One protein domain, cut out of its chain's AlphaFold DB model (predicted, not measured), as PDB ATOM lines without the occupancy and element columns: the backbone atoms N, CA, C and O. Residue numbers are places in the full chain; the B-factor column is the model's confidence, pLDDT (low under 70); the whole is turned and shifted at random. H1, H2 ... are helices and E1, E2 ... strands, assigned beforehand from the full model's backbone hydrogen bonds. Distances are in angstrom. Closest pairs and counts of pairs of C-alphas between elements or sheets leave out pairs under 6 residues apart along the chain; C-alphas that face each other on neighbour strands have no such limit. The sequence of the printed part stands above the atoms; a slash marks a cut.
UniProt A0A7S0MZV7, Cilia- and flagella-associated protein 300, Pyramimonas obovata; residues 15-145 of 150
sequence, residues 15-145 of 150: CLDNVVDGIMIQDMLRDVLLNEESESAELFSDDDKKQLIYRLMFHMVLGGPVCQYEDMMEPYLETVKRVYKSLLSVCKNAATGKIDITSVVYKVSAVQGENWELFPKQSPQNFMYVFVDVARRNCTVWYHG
ATOM      1  N   CYS A  15     188.026 174.234 204.952       92.44
ATOM      2  CA  CYS A  15     187.234 175.462 204.933       92.44
ATOM      3  C   CYS A  15     185.783 175.162 204.533       92.44
ATOM      4  O   CYS A  15     185.422 174.006 204.309       92.44
ATOM      5  N   LEU A  16     184.934 176.190 204.528       91.81
ATOM      6  CA  LEU A  16     183.580 176.060 203.997       91.81
ATOM      7  C   LEU A  16     183.644 175.850 202.485       91.81
ATOM      8  O   LEU A  16     184.466 176.475 201.817       91.81
ATOM      9  N   ASP A  17     182.753 175.004 201.975       93.25
ATOM     10  CA  ASP A  17     182.659 174.741 200.545       93.25
ATOM     11  C   ASP A  17     182.430 176.056 199.780       93.25
ATOM     12  O   ASP A  17     181.479 176.797 200.046       93.25
ATOM     13  N   ASN A  18     183.308 176.328 198.819       91.94
ATOM     14  CA  ASN A  18     183.222 177.462 197.906       91.94
ATOM     15  C   ASN A  18     183.489 176.979 196.476       91.94
ATOM     16  O   ASN A  18     184.246 176.034 196.271       91.94
ATOM     17  N   VAL A  19     182.889 177.615 195.474       91.88
ATOM     18  CA  VAL A  19     183.123 177.272 194.065       91.88
ATOM     19  C   VAL A  19     183.761 178.462 193.370       91.88
ATOM     20  O   VAL A  19     183.127 179.501 193.218       91.88
ATOM     21  N   VAL A  20     184.998 178.283 192.908       91.00
ATOM     22  CA  VAL A  20     185.755 179.294 192.154       91.00
ATOM     23  C   VAL A  20     186.151 178.681 190.819       91.00
ATOM     24  O   VAL A  20     186.657 177.562 190.777       91.00
ATOM     25  N   ASP A  21     185.851 179.370 189.716       88.25
ATOM     26  CA  ASP A  21     186.141 178.916 188.347       88.25
ATOM     27  C   ASP A  21     185.691 177.474 188.033       88.25
ATOM     28  O   ASP A  21     186.340 176.728 187.295       88.25
ATOM     29  N   GLY A  22     184.557 177.060 188.609       86.75
ATOM     30  CA  GLY A  22     183.996 175.717 188.434       86.75
ATOM     31  C   GLY A  22     184.701 174.613 189.231       86.75
ATOM     32  O   GLY A  22     184.396 173.437 189.033       86.75
ATOM     33  N   ILE A  23     185.618 174.966 190.136       87.75
ATOM     34  CA  ILE A  23     186.334 174.046 191.023       87.75
ATOM     35  C   ILE A  23     185.806 174.211 192.452       87.75
ATOM     36  O   ILE A  23     185.707 175.323 192.969       87.75
ATOM     37  N   MET A  24     185.483 173.089 193.099       90.19
ATOM     38  CA  MET A  24     185.086 173.058 194.507       90.19
ATOM     39  C   MET A  24     186.319 173.208 195.410       90.19
ATOM     40  O   MET A  24     187.203 172.347 195.436       90.19
ATOM     41  N   ILE A  25     186.355 174.288 196.178       92.19
ATOM     42  CA  ILE A  25     187.316 174.566 197.241       92.19
ATOM     43  C   ILE A  25     186.717 174.069 198.557       92.19
ATOM     44  O   ILE A  25     185.613 174.459 198.920       92.19
ATOM     45  N   GLN A  26     187.447 173.201 199.259       93.06
ATOM     46  CA  GLN A  26     187.018 172.595 200.535       93.06
ATOM     47  C   GLN A  26     188.130 172.624 201.596       93.06
ATOM     48  O   GLN A  26     188.008 172.083 202.700       93.06
ATOM     49  N   ASP A  27     189.266 173.215 201.241       94.38
ATOM     50  CA  ASP A  27     190.425 173.355 202.095       94.38
ATOM     51  C   ASP A  27     191.183 174.648 201.779       94.38
ATOM     52  O   ASP A  27     191.098 175.204 200.683       94.38
ATOM     53  N   MET A  28     191.928 175.124 202.773       94.31
ATOM     54  CA  MET A  28     192.668 176.379 202.707       94.31
ATOM     55  C   MET A  28     193.802 176.335 201.679       94.31
ATOM     56  O   MET A  28     194.231 177.385 201.216       94.31
ATOM     57  N   LEU A  29     194.318 175.154 201.314       94.56
ATOM     58  CA  LEU A  29     195.400 175.059 200.334       94.56
ATOM     59  C   LEU A  29     194.879 175.364 198.926       94.56
ATOM     60  O   LEU A  29     195.523 176.102 198.184       94.56
ATOM     61  N   ARG A  30     193.705 174.836 198.569       93.56
ATOM     62  CA  ARG A  30     193.006 175.189 197.326       93.56
ATOM     63  C   ARG A  30     192.553 176.638 197.317       93.56
ATOM     64  O   ARG A  30     192.687 177.287 196.284       93.56
ATOM     65  N   ASP A  31     192.082 177.137 198.457       93.81
ATOM     66  CA  ASP A  31     191.689 178.537 198.613       93.81
ATOM     67  C   ASP A  31     192.858 179.480 198.294       93.81
ATOM     68  O   ASP A  31     192.768 180.273 197.368       93.81
ATOM     69  N   VAL A  32     194.015 179.292 198.931       93.31
ATOM     70  CA  VAL A  32     195.228 180.102 198.689       93.31
ATOM     71  C   VAL A  32     195.718 180.052 197.238       93.31
ATOM     72  O   VAL A  32     196.343 180.996 196.755       93.31
ATOM     73  N   LEU A  33     195.517 178.926 196.552       93.12
ATOM     74  CA  LEU A  33     196.025 178.730 195.196       93.12
ATOM     75  C   LEU A  33     195.094 179.294 194.122       93.12
ATOM     76  O   LEU A  33     195.601 179.767 193.108       93.12
ATOM     77  N   LEU A  34     193.774 179.212 194.315       93.00
ATOM     78  CA  LEU A  34     192.780 179.533 193.288       93.00
ATOM     79  C   LEU A  34     191.958 180.791 193.590       93.00
ATOM     80  O   LEU A  34     191.546 181.473 192.659       93.00
ATOM     81  N   ASN A  35     191.702 181.096 194.861       92.69
ATOM     82  CA  ASN A  35     190.857 182.216 195.252       92.69
ATOM     83  C   ASN A  35     191.695 183.492 195.426       92.69
ATOM     84  O   ASN A  35     192.308 183.712 196.470       92.69
ATOM     85  N   GLU A  36     191.704 184.351 194.404       89.50
ATOM     86  CA  GLU A  36     192.420 185.636 194.433       89.50
ATOM     87  C   GLU A  36     191.837 186.640 195.444       89.50
ATOM     88  O   GLU A  36     192.518 187.593 195.813       89.50
ATOM     89  N   GLU A  37     190.613 186.416 195.929       87.94
ATOM     90  CA  GLU A  37     189.952 187.250 196.941       87.94
ATOM     91  C   GLU A  37     190.175 186.738 198.378       87.94
ATOM     92  O   GLU A  37     189.685 187.336 199.336       87.94
ATOM     93  N   SER A  38     190.898 185.625 198.546       87.06
ATOM     94  CA  SER A  38     191.219 185.069 199.861       87.06
ATOM     95  C   SER A  38     192.113 186.012 200.668       87.06
ATOM     96  O   SER A  38     193.036 186.624 200.133       87.06
ATOM     97  N   GLU A  39     191.933 186.034 201.992       84.62
ATOM     98  CA  GLU A  39     192.854 186.707 202.924       84.62
ATOM     99  C   GLU A  39     194.305 186.225 202.744       84.62
ATOM    100  O   GLU A  39     195.255 186.961 202.993       84.62
ATOM    101  N   SER A  40     194.489 184.992 202.262       84.94
ATOM    102  CA  SER A  40     195.801 184.398 202.013       84.94
ATOM    103  C   SER A  40     196.275 184.483 200.550       84.94
ATOM    104  O   SER A  40     197.304 183.892 200.218       84.94
ATOM    105  N   ALA A  41     195.578 185.208 199.665       82.44
ATOM    106  CA  ALA A  41     195.916 185.306 198.235       82.44
ATOM    107  C   ALA A  41     197.300 185.934 197.961       82.44
ATOM    108  O   ALA A  41     197.937 185.653 196.935       82.44
ATOM    109  N   GLU A  42     197.781 186.755 198.900       88.06
ATOM    110  CA  GLU A  42     199.090 187.416 198.859       88.06
ATOM    111  C   GLU A  42     200.222 186.586 199.483       88.06
ATOM    112  O   GLU A  42     201.367 187.039 199.530       88.06
ATOM    113  N   LEU A  43     199.954 185.350 199.931       92.00
ATOM    114  CA  LEU A  43     200.992 184.484 200.505       92.00
ATOM    115  C   LEU A  43     202.161 184.249 199.538       92.00
ATOM    116  O   LEU A  43     203.306 184.097 199.965       92.00
ATOM    117  N   PHE A  44     201.865 184.200 198.238       92.38
ATOM    118  CA  PHE A  44     202.848 184.041 197.175       92.38
ATOM    119  C   PHE A  44     202.869 185.287 196.296       92.38
ATOM    120  O   PHE A  44     201.828 185.714 195.793       92.38
ATOM    121  N   SER A  45     204.067 185.821 196.056       93.69
ATOM    122  CA  SER A  45     204.249 186.954 195.151       93.69
ATOM    123  C   SER A  45     203.950 186.575 193.696       93.69
ATOM    124  O   SER A  45     203.970 185.399 193.319       93.69
ATOM    125  N   ASP A  46     203.749 187.569 192.833       93.44
ATOM    126  CA  ASP A  46     203.584 187.335 191.392       93.44
ATOM    127  C   ASP A  46     204.790 186.630 190.758       93.44
ATOM    128  O   ASP A  46     204.639 185.875 189.794       93.44
ATOM    129  N   ASP A  47     205.990 186.848 191.296       95.44
ATOM    130  CA  ASP A  47     207.196 186.168 190.834       95.44
ATOM    131  C   ASP A  47     207.248 184.713 191.310       95.44
ATOM    132  O   ASP A  47     207.603 183.833 190.522       95.44
ATOM    133  N   ASP A  48     206.784 184.414 192.528       95.12
ATOM    134  CA  ASP A  48     206.604 183.031 192.991       95.12
ATOM    135  C   ASP A  48     205.589 182.289 192.125       95.12
ATOM    136  O   ASP A  48     205.852 181.172 191.669       95.12
ATOM    137  N   LYS A  49     204.475 182.951 191.789       93.44
ATOM    138  CA  LYS A  49     203.434 182.417 190.903       93.44
ATOM    139  C   LYS A  49     203.953 182.128 189.487       93.44
ATOM    140  O   LYS A  49     203.331 181.356 188.752       93.44
ATOM    141  N   LYS A  50     205.081 182.705 189.055       93.31
ATOM    142  CA  LYS A  50     205.727 182.388 187.761       93.31
ATOM    143  C   LYS A  50     206.677 181.194 187.844       93.31
ATOM    144  O   LYS A  50     206.990 180.612 186.804       93.31
ATOM    145  N   GLN A  51     207.126 180.806 189.037       94.94
ATOM    146  CA  GLN A  51     208.056 179.692 189.189       94.94
ATOM    147  C   GLN A  51     207.404 178.363 188.796       94.94
ATOM    148  O   GLN A  51     206.246 178.083 189.112       94.94
ATOM    149  N   LEU A  52     208.184 177.492 188.147       95.31
ATOM    150  CA  LEU A  52     207.713 176.171 187.734       95.31
ATOM    151  C   LEU A  52     207.192 175.359 188.925       95.31
ATOM    152  O   LEU A  52     206.142 174.737 188.816       95.31
ATOM    153  N   ILE A  53     207.900 175.369 190.057       96.00
ATOM    154  CA  ILE A  53     207.527 174.557 191.221       96.00
ATOM    155  C   ILE A  53     206.164 174.956 191.796       96.00
ATOM    156  O   ILE A  53     205.371 174.080 192.131       96.00
ATOM    157  N   TYR A  54     205.860 176.259 191.813       96.06
ATOM    158  CA  TYR A  54     204.543 176.762 192.185       96.06
ATOM    159  C   TYR A  54     203.481 176.240 191.219       96.06
ATOM    160  O   TYR A  54     202.462 175.702 191.640       96.06
ATOM    161  N   ARG A  55     203.742 176.316 189.908       95.88
ATOM    162  CA  ARG A  55     202.808 175.825 188.887       95.88
ATOM    163  C   ARG A  55     202.584 174.315 188.949       95.88
ATOM    164  O   ARG A  55     201.457 173.880 188.741       95.88
ATOM    165  N   LEU A  56     203.614 173.522 189.250       95.88
ATOM    166  CA  LEU A  56     203.458 172.084 189.491       95.88
ATOM    167  C   LEU A  56     202.531 171.835 190.689       95.88
ATOM    168  O   LEU A  56     201.618 171.023 190.586       95.88
ATOM    169  N   MET A  57     202.753 172.541 191.805       95.69
ATOM    170  CA  MET A  57     201.924 172.425 193.007       95.69
ATOM    171  C   MET A  57     200.473 172.816 192.726       95.69
ATOM    172  O   MET A  57     199.571 172.052 193.048       95.69
ATOM    173  N   PHE A  58     200.264 173.960 192.071       94.88
ATOM    174  CA  PHE A  58     198.949 174.456 191.673       94.88
ATOM    175  C   PHE A  58     198.160 173.384 190.904       94.88
ATOM    176  O   PHE A  58     197.065 173.007 191.313       94.88
ATOM    177  N   HIS A  59     198.760 172.810 189.858       93.69
ATOM    178  CA  HIS A  59     198.098 171.799 189.027       93.69
ATOM    179  C   HIS A  59     197.821 170.491 189.775       93.69
ATOM    180  O   HIS A  59     196.765 169.888 189.588       93.69
ATOM    181  N   MET A  60     198.734 170.063 190.650       92.75
ATOM    182  CA  MET A  60     198.554 168.845 191.448       92.75
ATOM    183  C   MET A  60     197.462 168.999 192.513       92.75
ATOM    184  O   MET A  60     196.663 168.086 192.690       92.75
ATOM    185  N   VAL A  61     197.401 170.145 193.199       93.75
ATOM    186  CA  VAL A  61     196.439 170.387 194.289       93.75
ATOM    187  C   VAL A  61     195.019 170.592 193.773       93.75
ATOM    188  O   VAL A  61     194.056 170.065 194.343       93.75
ATOM    189  N   LEU A  62     194.867 171.372 192.700       91.12
ATOM    190  CA  LEU A  62     193.551 171.574 192.102       91.12
ATOM    191  C   LEU A  62     193.015 170.259 191.515       91.12
ATOM    192  O   LEU A  62     191.820 169.995 191.600       91.12
ATOM    193  N   GLY A  63     193.906 169.399 191.008       86.38
ATOM    194  CA  GLY A  63     193.572 168.097 190.441       86.38
ATOM    195  C   GLY A  63     192.660 168.142 189.205       86.38
ATOM    196  O   GLY A  63     192.189 169.185 188.758       86.38
ATOM    197  N   GLY A  64     192.420 166.969 188.625       79.44
ATOM    198  CA  GLY A  64     191.512 166.815 187.491       79.44
ATOM    199  C   GLY A  64     190.036 166.666 187.897       79.44
ATOM    200  O   GLY A  64     189.689 166.709 189.078       79.44
ATOM    201  N   PRO A  65     189.151 166.386 186.925       73.19
ATOM    202  CA  PRO A  65     187.707 166.250 187.146       73.19
ATOM    203  C   PRO A  65     187.309 165.088 188.080       73.19
ATOM    204  O   PRO A  65     186.216 165.098 188.634       73.19
ATOM    205  N   VAL A  66     188.185 164.096 188.291       69.62
ATOM    206  CA  VAL A  66     187.946 162.942 189.186       69.62
ATOM    207  C   VAL A  66     188.561 163.163 190.582       69.62
ATOM    208  O   VAL A  66     188.961 162.213 191.238       69.62
ATOM    209  N   CYS A  67     188.679 164.423 191.017       64.06
ATOM    210  CA  CYS A  67     189.051 164.874 192.367       64.06
ATOM    211  C   CYS A  67     190.128 164.024 193.086       64.06
ATOM    212  O   CYS A  67     189.822 163.152 193.894       64.06
ATOM    213  N   GLN A  68     191.406 164.309 192.826       72.50
ATOM    214  CA  GLN A  68     192.554 163.637 193.463       72.50
ATOM    215  C   GLN A  68     193.096 164.469 194.634       72.50
ATOM    216  O   GLN A  68     194.228 164.942 194.592       72.50
ATOM    217  N   TYR A  69     192.249 164.735 195.630       84.06
ATOM    218  CA  TYR A  69     192.655 165.531 196.785       84.06
ATOM    219  C   TYR A  69     193.323 164.680 197.860       84.06
ATOM    220  O   TYR A  69     192.969 163.523 198.066       84.06
ATOM    221  N   GLU A  70     194.239 165.302 198.590       91.94
ATOM    222  CA  GLU A  70     194.877 164.748 199.779       91.94
ATOM    223  C   GLU A  70     194.539 165.613 200.997       91.94
ATOM    224  O   GLU A  70     194.443 166.837 200.898       91.94
ATOM    225  N   ASP A  71     194.383 164.982 202.160       94.19
ATOM    226  CA  ASP A  71     194.154 165.679 203.436       94.19
ATOM    227  C   ASP A  71     195.463 166.111 204.118       94.19
ATOM    228  O   ASP A  71     195.461 166.915 205.053       94.19
ATOM    229  N   MET A  72     196.593 165.576 203.654       96.06
ATOM    230  CA  MET A  72     197.929 165.829 204.187       96.06
ATOM    231  C   MET A  72     198.776 166.580 203.157       96.06
ATOM    232  O   MET A  72     198.681 166.343 201.957       96.06
ATOM    233  N   MET A  73     199.653 167.466 203.628       95.81
ATOM    234  CA  MET A  73     200.547 168.247 202.766       95.81
ATOM    235  C   MET A  73     201.703 167.407 202.191       95.81
ATOM    236  O   MET A  73     202.180 167.661 201.086       95.81
ATOM    237  N   GLU A  74     202.169 166.403 202.937       96.25
ATOM    238  CA  GLU A  74     203.341 165.590 202.582       96.25
ATOM    239  C   GLU A  74     203.219 164.872 201.219       96.25
ATOM    240  O   GLU A  74     204.156 164.999 200.421       96.25
ATOM    241  N   PRO A  75     202.099 164.197 200.877       95.81
ATOM    242  CA  PRO A  75     201.920 163.583 199.560       95.81
ATOM    243  C   PRO A  75     202.111 164.557 198.391       95.81
ATOM    244  O   PRO A  75     202.785 164.217 197.412       95.81
ATOM    245  N   TYR A  76     201.590 165.785 198.500       95.88
ATOM    246  CA  TYR A  76     201.783 166.806 197.472       95.88
ATOM    247  C   TYR A  76     203.248 167.225 197.362       95.88
ATOM    248  O   TYR A  76     203.793 167.250 196.258       95.88
ATOM    249  N   LEU A  77     203.909 167.505 198.491       96.38
ATOM    250  CA  LEU A  77     205.313 167.925 198.510       96.38
ATOM    251  C   LEU A  77     206.229 166.878 197.869       96.38
ATOM    252  O   LEU A  77     207.063 167.212 197.022       96.38
ATOM    253  N   GLU A  78     206.067 165.608 198.235       97.12
ATOM    254  CA  GLU A  78     206.887 164.527 197.692       97.12
ATOM    255  C   GLU A  78     206.577 164.251 196.216       97.12
ATOM    256  O   GLU A  78     207.504 164.051 195.422       97.12
ATOM    257  N   THR A  79     205.308 164.320 195.811       95.75
ATOM    258  CA  THR A  79     204.912 164.136 194.407       95.75
ATOM    259  C   THR A  79     205.440 165.265 193.527       95.75
ATOM    260  O   THR A  79     206.125 164.997 192.538       95.75
ATOM    261  N   VAL A  80     205.222 166.527 193.908       96.69
ATOM    262  CA  VAL A  80     205.707 167.700 193.162       96.69
ATOM    263  C   VAL A  80     207.226 167.680 193.046       96.69
ATOM    264  O   VAL A  80     207.765 167.894 191.963       96.69
ATOM    265  N   LYS A  81     207.936 167.343 194.126       96.94
ATOM    266  CA  LYS A  81     209.399 167.212 194.128       96.94
ATOM    267  C   LYS A  81     209.892 166.113 193.188       96.94
ATOM    268  O   LYS A  81     210.892 166.316 192.498       96.94
ATOM    269  N   ARG A  82     209.222 164.956 193.144       96.88
ATOM    270  CA  ARG A  82     209.551 163.864 192.208       96.88
ATOM    271  C   ARG A  82     209.303 164.284 190.763       96.88
ATOM    272  O   ARG A  82     210.192 164.110 189.933       96.88
ATOM    273  N   VAL A  83     208.153 164.895 190.488       95.69
ATOM    274  CA  VAL A  83     207.789 165.384 189.151       95.69
ATOM    275  C   VAL A  83     208.772 166.455 188.682       95.69
ATOM    276  O   VAL A  83     209.360 166.303 187.613       95.69
ATOM    277  N   TYR A  84     209.065 167.455 189.518       95.50
ATOM    278  CA  TYR A  84     210.050 168.505 189.241       95.50
ATOM    279  C   TYR A  84     211.413 167.927 188.844       95.50
ATOM    280  O   TYR A  84     211.982 168.304 187.821       95.50
ATOM    281  N   LYS A  85     211.917 166.956 189.618       94.00
ATOM    282  CA  LYS A  85     213.197 166.285 189.340       94.00
ATOM    283  C   LYS A  85     213.168 165.391 188.102       94.00
ATOM    284  O   LYS A  85     214.218 165.175 187.511       94.00
ATOM    285  N   SER A  86     212.010 164.843 187.741       93.44
ATOM    286  CA  SER A  86     211.871 163.987 186.557       93.44
ATOM    287  C   SER A  86     211.788 164.777 185.250       93.44
ATOM    288  O   SER A  86     212.238 164.287 184.218       93.44
ATOM    289  N   LEU A  87     211.224 165.990 185.296       93.50
ATOM    290  CA  LEU A  87     211.007 166.829 184.118       93.50
ATOM    291  C   LEU A  87     212.235 167.674 183.761       93.50
ATOM    292  O   LEU A  87     212.469 167.945 182.586       93.50
ATOM    293  N   LEU A  88     213.010 168.101 184.761       93.06
ATOM    294  CA  LEU A  88     214.181 168.946 184.542       93.06
ATOM    295  C   LEU A  88     215.444 168.135 184.267       93.06
ATOM    296  O   LEU A  88     215.761 167.166 184.960       93.06
ATOM    297  N   SER A  89     216.227 168.625 183.313       92.06
ATOM    298  CA  SER A  89     217.591 168.163 183.099       92.06
ATOM    299  C   SER A  89     218.573 169.023 183.872       92.06
ATOM    300  O   SER A  89     218.470 170.252 183.903       92.06
ATOM    301  N   VAL A  90     219.556 168.361 184.472       91.75
ATOM    302  CA  VAL A  90     220.638 169.008 185.207       91.75
ATOM    303  C   VAL A  90     221.989 168.465 184.764       91.75
ATOM    304  O   VAL A  90     222.114 167.298 184.383       91.75
ATOM    305  N   CYS A  91     223.015 169.304 184.854       89.75
ATOM    306  CA  CYS A  91     224.397 168.924 184.604       89.75
ATOM    307  C   CYS A  91     225.287 169.433 185.736       89.75
ATOM    308  O   CYS A  91     225.046 170.497 186.306       89.75
ATOM    309  N   LYS A  92     226.331 168.672 186.067       91.06
ATOM    310  CA  LYS A  92     227.362 169.149 186.984       91.06
ATOM    311  C   LYS A  92     228.334 170.025 186.204       91.06
ATOM    312  O   LYS A  92     229.005 169.555 185.287       91.06
ATOM    313  N   ASN A  93     228.433 171.282 186.597       88.38
ATOM    314  CA  ASN A  93     229.384 172.221 186.042       88.38
ATOM    315  C   ASN A  93     230.812 171.778 186.383       88.38
ATOM    316  O   ASN A  93     231.174 171.673 187.556       88.38
ATOM    317  N   ALA A  94     231.627 171.511 185.363       89.75
ATOM    318  CA  ALA A  94     232.982 170.999 185.554       89.75
ATOM    319  C   ALA A  94     233.916 172.007 186.249       89.75
ATOM    320  O   ALA A  94     234.830 171.593 186.957       89.75
ATOM    321  N   ALA A  95     233.676 173.313 186.080       90.56
ATOM    322  CA  ALA A  95     234.511 174.360 186.663       90.56
ATOM    323  C   ALA A  95     234.128 174.678 188.116       90.56
ATOM    324  O   ALA A  95     235.003 174.883 188.953       90.56
ATOM    325  N   THR A  96     232.830 174.720 188.431       92.06
ATOM    326  CA  THR A  96     232.348 175.124 189.768       92.06
ATOM    327  C   THR A  96     231.967 173.947 190.666       92.06
ATOM    328  O   THR A  96     231.796 174.119 191.871       92.06
ATOM    329  N   GLY A  97     231.778 172.754 190.094       90.56
ATOM    330  CA  GLY A  97     231.283 171.566 190.788       90.56
ATOM    331  C   GLY A  97     229.796 171.614 191.161       90.56
ATOM    332  O   GLY A  97     229.298 170.638 191.729       90.56
ATOM    333  N   LYS A  98     229.087 172.707 190.853       92.69
ATOM    334  CA  LYS A  98     227.662 172.889 191.159       92.69
ATOM    335  C   LYS A  98     226.772 172.188 190.134       92.69
ATOM    336  O   LYS A  98     227.206 171.887 189.027       92.69
ATOM    337  N   ILE A  99     225.537 171.898 190.531       91.38
ATOM    338  CA  ILE A  99     224.512 171.354 189.639       91.38
ATOM    339  C   ILE A  99     223.751 172.534 189.036       91.38
ATOM    340  O   ILE A  99     223.101 173.270 189.774       91.38
ATOM    341  N   ASP A 100     223.820 172.675 187.716       90.31
ATOM    342  CA  ASP A 100     223.102 173.694 186.955       90.31
ATOM    343  C   ASP A 100     221.923 173.047 186.211       90.31
ATOM    344  O   ASP A 100     222.032 171.928 185.697       90.31
ATOM    345  N   ILE A 101     220.785 173.747 186.151       91.81
ATOM    346  CA  ILE A 101     219.631 173.337 185.339       91.81
ATOM    347  C   ILE A 101     219.961 173.631 183.875       91.81
ATOM    348  O   ILE A 101     220.264 174.768 183.523       91.81
ATOM    349  N   THR A 102     219.904 172.608 183.024       91.56
ATOM    350  CA  THR A 102     220.227 172.726 181.592       91.56
ATOM    351  C   THR A 102     218.995 172.752 180.701       91.56
ATOM    352  O   THR A 102     219.077 173.209 179.564       91.56
ATOM    353  N   SER A 103     217.860 172.253 181.189       93.12
ATOM    354  CA  SER A 103     216.598 172.303 180.453       93.12
ATOM    355  C   SER A 103     215.991 173.702 180.490       93.12
ATOM    356  O   SER A 103     215.879 174.300 181.561       93.12
ATOM    357  N   VAL A 104     215.513 174.175 179.341       94.69
ATOM    358  CA  VAL A 104     214.683 175.381 179.243       94.69
ATOM    359  C   VAL A 104     213.216 174.966 179.252       94.69
ATOM    360  O   VAL A 104     212.843 173.998 178.589       94.69
ATOM    361  N   VAL A 105     212.387 175.682 180.008       95.88
ATOM    362  CA  VAL A 105     210.964 175.362 180.168       95.88
ATOM    363  C   VAL A 105     210.118 176.461 179.550       95.88
ATOM    364  O   VAL A 105     210.256 177.630 179.901       95.88
ATOM    365  N   TYR A 106     209.211 176.072 178.659       96.00
ATOM    366  CA  TYR A 106     208.248 176.966 178.026       96.00
ATOM    367  C   TYR A 106     206.840 176.617 178.486       96.00
ATOM    368  O   TYR A 106     206.456 175.449 178.475       96.00
ATOM    369  N   LYS A 107     206.047 177.630 178.842       95.88
ATOM    370  CA  LYS A 107     204.592 177.499 178.949       95.88
ATOM    371  C   LYS A 107     203.989 177.868 177.598       95.88
ATOM    372  O   LYS A 107     204.158 178.999 177.148       95.88
ATOM    373  N   VAL A 108     203.296 176.932 176.962       95.44
ATOM    374  CA  VAL A 108     202.597 177.196 175.699       95.44
ATOM    375  C   VAL A 108     201.221 177.762 176.033       95.44
ATOM    376  O   VAL A 108     200.444 177.132 176.748       95.44
ATOM    377  N   SER A 109     200.946 178.977 175.563       91.00
ATOM    378  CA  SER A 109     199.696 179.697 175.835       91.00
ATOM    379  C   SER A 109     198.694 179.641 174.684       91.00
ATOM    380  O   SER A 109     197.498 179.765 174.925       91.00
ATOM    381  N   ALA A 110     199.160 179.464 173.447       90.00
ATOM    382  CA  ALA A 110     198.316 179.444 172.260       90.00
ATOM    383  C   ALA A 110     198.990 178.689 171.105       90.00
ATOM    384  O   ALA A 110     200.210 178.514 171.086       90.00
ATOM    385  N   VAL A 111     198.177 178.286 170.132       90.38
ATOM    386  CA  VAL A 111     198.597 177.712 168.847       90.38
ATOM    387  C   VAL A 111     198.022 178.556 167.711       90.38
ATOM    388  O   VAL A 111     197.012 179.231 167.891       90.38
ATOM    389  N   GLN A 112     198.677 178.551 166.551       89.12
ATOM    390  CA  GLN A 112     198.215 179.263 165.358       89.12
ATOM    391  C   GLN A 112     197.851 178.248 164.270       89.12
ATOM    392  O   GLN A 112     198.681 177.417 163.906       89.12
ATOM    393  N   GLY A 113     196.620 178.313 163.761       86.38
ATOM    394  CA  GLY A 113     196.100 177.438 162.706       86.38
ATOM    395  C   GLY A 113     194.578 177.548 162.584       86.38
ATOM    396  O   GLY A 113     193.902 177.876 163.558       86.38
ATOM    397  N   GLU A 114     194.023 177.294 161.397       85.69
ATOM    398  CA  GLU A 114     192.566 177.312 161.189       85.69
ATOM    399  C   GLU A 114     191.888 176.179 161.966       85.69
ATOM    400  O   GLU A 114     192.138 175.009 161.687       85.69
ATOM    401  N   ASN A 115     191.003 176.524 162.908       81.94
ATOM    402  CA  ASN A 115     190.286 175.587 163.787       81.94
ATOM    403  C   ASN A 115     191.179 174.802 164.772       81.94
ATOM    404  O   ASN A 115     190.823 173.694 165.172       81.94
ATOM    405  N   TRP A 116     192.335 175.349 165.168       87.94
ATOM    406  CA  TRP A 116     193.189 174.737 166.194       87.94
ATOM    407  C   TRP A 116     192.961 175.409 167.546       87.94
ATOM    408  O   TRP A 116     193.258 176.589 167.718       87.94
ATOM    409  N   GLU A 117     192.504 174.635 168.527       89.94
ATOM    410  CA  GLU A 117     192.443 175.046 169.929       89.94
ATOM    411  C   GLU A 117     193.419 174.203 170.753       89.94
ATOM    412  O   GLU A 117     193.482 172.982 170.614       89.94
ATOM    413  N   LEU A 118     194.210 174.856 171.610       93.00
ATOM    414  CA  LEU A 118     195.199 174.169 172.446       93.00
ATOM    415  C   LEU A 118     194.537 173.307 173.537       93.00
ATOM    416  O   LEU A 118     195.065 172.262 173.924       93.00
ATOM    417  N   PHE A 119     193.382 173.748 174.033       93.50
ATOM    418  CA  PHE A 119     192.623 173.080 175.081       93.50
ATOM    419  C   PHE A 119     191.164 172.939 174.650       93.50
ATOM    420  O   PHE A 119     190.639 173.864 174.038       93.50
ATOM    421  N   PRO A 120     190.495 171.827 174.996       90.12
ATOM    422  CA  PRO A 120     189.131 171.556 174.542       90.12
ATOM    423  C   PRO A 120     188.066 172.457 175.187       90.12
ATOM    424  O   PRO A 120     186.995 172.651 174.620       90.12
ATOM    425  N   LYS A 121     188.317 172.963 176.400       88.50
ATOM    426  CA  LYS A 121     187.452 173.897 177.140       88.50
ATOM    427  C   LYS A 121     188.318 174.820 177.979       88.50
ATOM    428  O   LYS A 121     189.413 174.418 178.346       88.50
ATOM    429  N   GLN A 122     187.837 176.012 178.325       89.00
ATOM    430  CA  GLN A 122     188.536 176.899 179.261       89.00
ATOM    431  C   GLN A 122     188.463 176.360 180.694       89.00
ATOM    432  O   GLN A 122     187.411 175.898 181.131       89.00
ATOM    433  N   SER A 123     189.588 176.396 181.404       91.19
ATOM    434  CA  SER A 123     189.704 175.953 182.793       91.19
ATOM    435  C   SER A 123     191.022 176.445 183.402       91.19
ATOM    436  O   SER A 123     192.037 176.440 182.692       91.19
ATOM    437  N   PRO A 124     191.063 176.771 184.710       89.94
ATOM    438  CA  PRO A 124     192.313 177.008 185.436       89.94
ATOM    439  C   PRO A 124     193.288 175.823 185.376       89.94
ATOM    440  O   PRO A 124     194.497 176.013 185.494       89.94
ATOM    441  N   GLN A 125     192.774 174.609 185.145       90.31
ATOM    442  CA  GLN A 125     193.567 173.383 185.043       90.31
ATOM    443  C   GLN A 125     194.192 173.130 183.669       90.31
ATOM    444  O   GLN A 125     194.900 172.147 183.470       90.31
ATOM    445  N   ASN A 126     193.973 174.007 182.697       93.31
ATOM    446  CA  ASN A 126     194.626 173.860 181.408       93.31
ATOM    447  C   ASN A 126     196.096 174.252 181.476       93.31
ATOM    448  O   ASN A 126     196.450 175.379 181.839       93.31
ATOM    449  N   PHE A 127     196.969 173.353 181.031       95.00
ATOM    450  CA  PHE A 127     198.371 173.688 180.861       95.00
ATOM    451  C   PHE A 127     199.075 172.847 179.807       95.00
ATOM    452  O   PHE A 127     198.772 171.680 179.568       95.00
ATOM    453  N   MET A 128     200.097 173.460 179.224       96.50
ATOM    454  CA  MET A 128     201.091 172.785 178.414       96.50
ATOM    455  C   MET A 128     202.459 173.365 178.755       96.50
ATOM    456  O   MET A 128     202.717 174.551 178.528       96.50
ATOM    457  N   TYR A 129     203.331 172.522 179.295       97.25
ATOM    458  CA  TYR A 129     204.733 172.842 179.525       97.25
ATOM    459  C   TYR A 129     205.615 172.002 178.614       97.25
ATOM    460  O   TYR A 129     205.415 170.795 178.470       97.25
ATOM    461  N   VAL A 130     206.605 172.650 178.013       97.12
ATOM    462  CA  VAL A 130     207.571 172.033 177.111       97.12
ATOM    463  C   VAL A 130     208.955 172.195 177.719       97.12
ATOM    464  O   VAL A 130     209.441 173.311 177.893       97.12
ATOM    465  N   PHE A 131     209.573 171.071 178.054       96.75
ATOM    466  CA  PHE A 131     210.901 170.982 178.647       96.75
ATOM    467  C   PHE A 131     211.883 170.603 177.547       96.75
ATOM    468  O   PHE A 131     211.836 169.484 177.038       96.75
ATOM    469  N   VAL A 132     212.755 171.531 177.167       96.38
ATOM    470  CA  VAL A 132     213.721 171.346 176.080       96.38
ATOM    471  C   VAL A 132     215.107 171.133 176.672       96.38
ATOM    472  O   VAL A 132     215.660 172.034 177.304       96.38
ATOM    473  N   ASP A 133     215.695 169.962 176.430       94.12
ATOM    474  CA  ASP A 133     217.103 169.692 176.715       94.12
ATOM    475  C   ASP A 133     217.894 169.702 175.405       94.12
ATOM    476  O   ASP A 133     217.908 168.740 174.629       94.12
ATOM    477  N   VAL A 134     218.576 170.820 175.162       88.94
ATOM    478  CA  VAL A 134     219.363 171.038 173.944       88.94
ATOM    479  C   VAL A 134     220.539 170.063 173.854       88.94
ATOM    480  O   VAL A 134     220.861 169.583 172.766       88.94
ATOM    481  N   ALA A 135     221.162 169.726 174.987       87.75
ATOM    482  CA  ALA A 135     222.326 168.845 175.019       87.75
ATOM    483  C   ALA A 135     221.940 167.401 174.671       87.75
ATOM    484  O   ALA A 135     222.642 166.739 173.905       87.75
ATOM    485  N   ARG A 136     220.800 166.930 175.190       88.81
ATOM    486  CA  ARG A 136     220.257 165.594 174.886       88.81
ATOM    487  C   ARG A 136     219.426 165.545 173.605       88.81
ATOM    488  O   ARG A 136     219.038 164.455 173.194       88.81
ATOM    489  N   ARG A 137     219.168 166.699 172.974       92.44
ATOM    490  CA  ARG A 137     218.299 166.855 171.794       92.44
ATOM    491  C   ARG A 137     216.925 166.217 171.997       92.44
ATOM    492  O   ARG A 137     216.392 165.577 171.092       92.44
ATOM    493  N   ASN A 138     216.371 166.364 173.196       93.31
ATOM    494  CA  ASN A 138     215.063 165.822 173.528       93.31
ATOM    495  C   ASN A 138     214.132 166.918 174.056       93.31
ATOM    496  O   ASN A 138     214.553 168.002 174.469       93.31
ATOM    497  N   CYS A 139     212.843 166.623 173.972       94.88
ATOM    498  CA  CYS A 139     211.780 167.486 174.433       94.88
ATOM    499  C   CYS A 139     210.766 166.628 175.186       94.88
ATOM    500  O   CYS A 139     210.279 165.636 174.642       94.88
ATOM    501  N   THR A 140     210.430 167.032 176.406       95.69
ATOM    502  CA  THR A 140     209.353 166.424 177.192       95.69
ATOM    503  C   THR A 140     208.179 167.387 177.231       95.69
ATOM    504  O   THR A 140     208.347 168.567 177.530       95.69
ATOM    505  N   VAL A 141     206.983 166.886 176.934       96.25
ATOM    506  CA  VAL A 141     205.749 167.670 176.994       96.25
ATOM    507  C   VAL A 141     204.931 167.198 178.184       96.25
ATOM    508  O   VAL A 141     204.643 166.010 178.309       96.25
ATOM    509  N   TRP A 142     204.534 168.137 179.037       95.56
ATOM    510  CA  TRP A 142     203.554 167.904 180.088       95.56
ATOM    511  C   TRP A 142     202.287 168.687 179.756       95.56
ATOM    512  O   TRP A 142     202.292 169.918 179.764       95.56
ATOM    513  N   TYR A 143     201.228 167.963 179.407       94.88
ATOM    514  CA  TYR A 143     199.982 168.518 178.893       94.88
ATOM    515  C   TYR A 143     198.795 168.031 179.720       94.88
ATOM    516  O   TYR A 143     198.669 166.834 179.984       94.88
ATOM    517  N   HIS A 144     197.906 168.957 180.065       93.19
ATOM    518  CA  HIS A 144     196.583 168.661 180.588       93.19
ATOM    519  C   HIS A 144     195.567 169.601 179.937       93.19
ATOM    520  O   HIS A 144     195.676 170.823 180.042       93.19
ATOM    521  N   GLY A 145     194.594 169.011 179.245       92.31
ATOM    522  CA  GLY A 145     193.398 169.697 178.775       92.31
ATOM    523  C   GLY A 145     192.219 169.263 179.630       92.31
ATOM    524  O   GLY A 145     191.883 168.077 179.657       92.31
TER     525      GLY A 145
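AT A GLANCE: This is residues 15 to 145 of the 150 residues of the protein "Cilia- and flagella-associated protein 300" of Pyramimonas obovata (UniProt A0A7S0MZV7). A three-stranded sheet, E5 E6 E7, has a cluster of three helices along one side, with H2 in the middle of them between H1 and H3, and two small hairpins, E1 E2 and E3 E4, mark opposite ends of the length. H2 and H3 only graze the sheet, and in the long link from E5 to E6 residues 112 to 117 stick out. The 131 printed residues hold three named helices and seven named strands in the order E1 E2 H1 H2 H3 E3 E4 E5 E6 E7, a mixed class of helices and strands, and the three sheets are antiparallel. The whole is only just loose, close to compact, with a radius of gyration of the C-alphas of 17.0 A and spans of 53 by 43 by 26 A.

HOW THE PARTS SIT: The largest sheet is a meander, each strand the antiparallel neighbour of the one before: E5, residues 104 to 107, E6, residues 127 to 133, and E7, residues 138 to 144. In the hairpin of E5 and E6, N 106 and O 130 are 2.9 A apart, within hydrogen-bond range; in the hairpin of E6 and E7, N 131 and O 140 are at 2.8 A. H2, residues 52 to 62, only grazes this sheet with residues 52 to 59, and H3, residues 73 to 87, with residues 86 to 87. H2 and H3 touch at a steep tilt of 49 degrees, opposite ways; their closest C-alphas, of Met 57 and Val 80, are 6.1 A apart. H1, residues 28 to 34, is not on that sheet; it touches H2 at a steep tilt of 65 degrees, opposite ways, with the closest C-alphas, of Leu 33 and Phe 58, 6.3 A apart. In the hairpin of E1, residues 15 to 20, and E2, residues 23 to 27, N 18 and O 25 are 3.0 A apart; the closest C-alphas of E2 and H1, of Ile 25 and Asp 31, are at 6.1 A. In the hairpin of E3, residues 90 to 92, and E4, residues 99 to 101, N 91 and O 100 are at 2.9 A; E4 runs on into E5 across a break of 2 residues, at 35 degrees. In H1, H2 and H3 every O i to N i+4 pair is within hydrogen-bond range.

IN THESE COORDINATES: E1 begins at C-alpha 15, (187.234, 175.462, 204.933). H3 is the longest helix, 21.4 A from C-alpha 73 to C-alpha 87 at (211.007, 166.829, 184.118); H2 is 15.5 A long. E6 is 19.6 A long, and E7, 20.0 A, ends at C-alpha 144, (196.583, 168.661, 180.588).

THE WHOLE: The two C-alphas farthest apart, of Leu 16 and Ala 95, are 53.8 A apart. The printed part has no cut. The links H1 to H2, 17 residues, and E5 to E6, 19 residues, are long, and within the latter residues 112 to 117 stand free. The mean pLDDT of the printed part is 91.6, with residues 66 to 67 under 70.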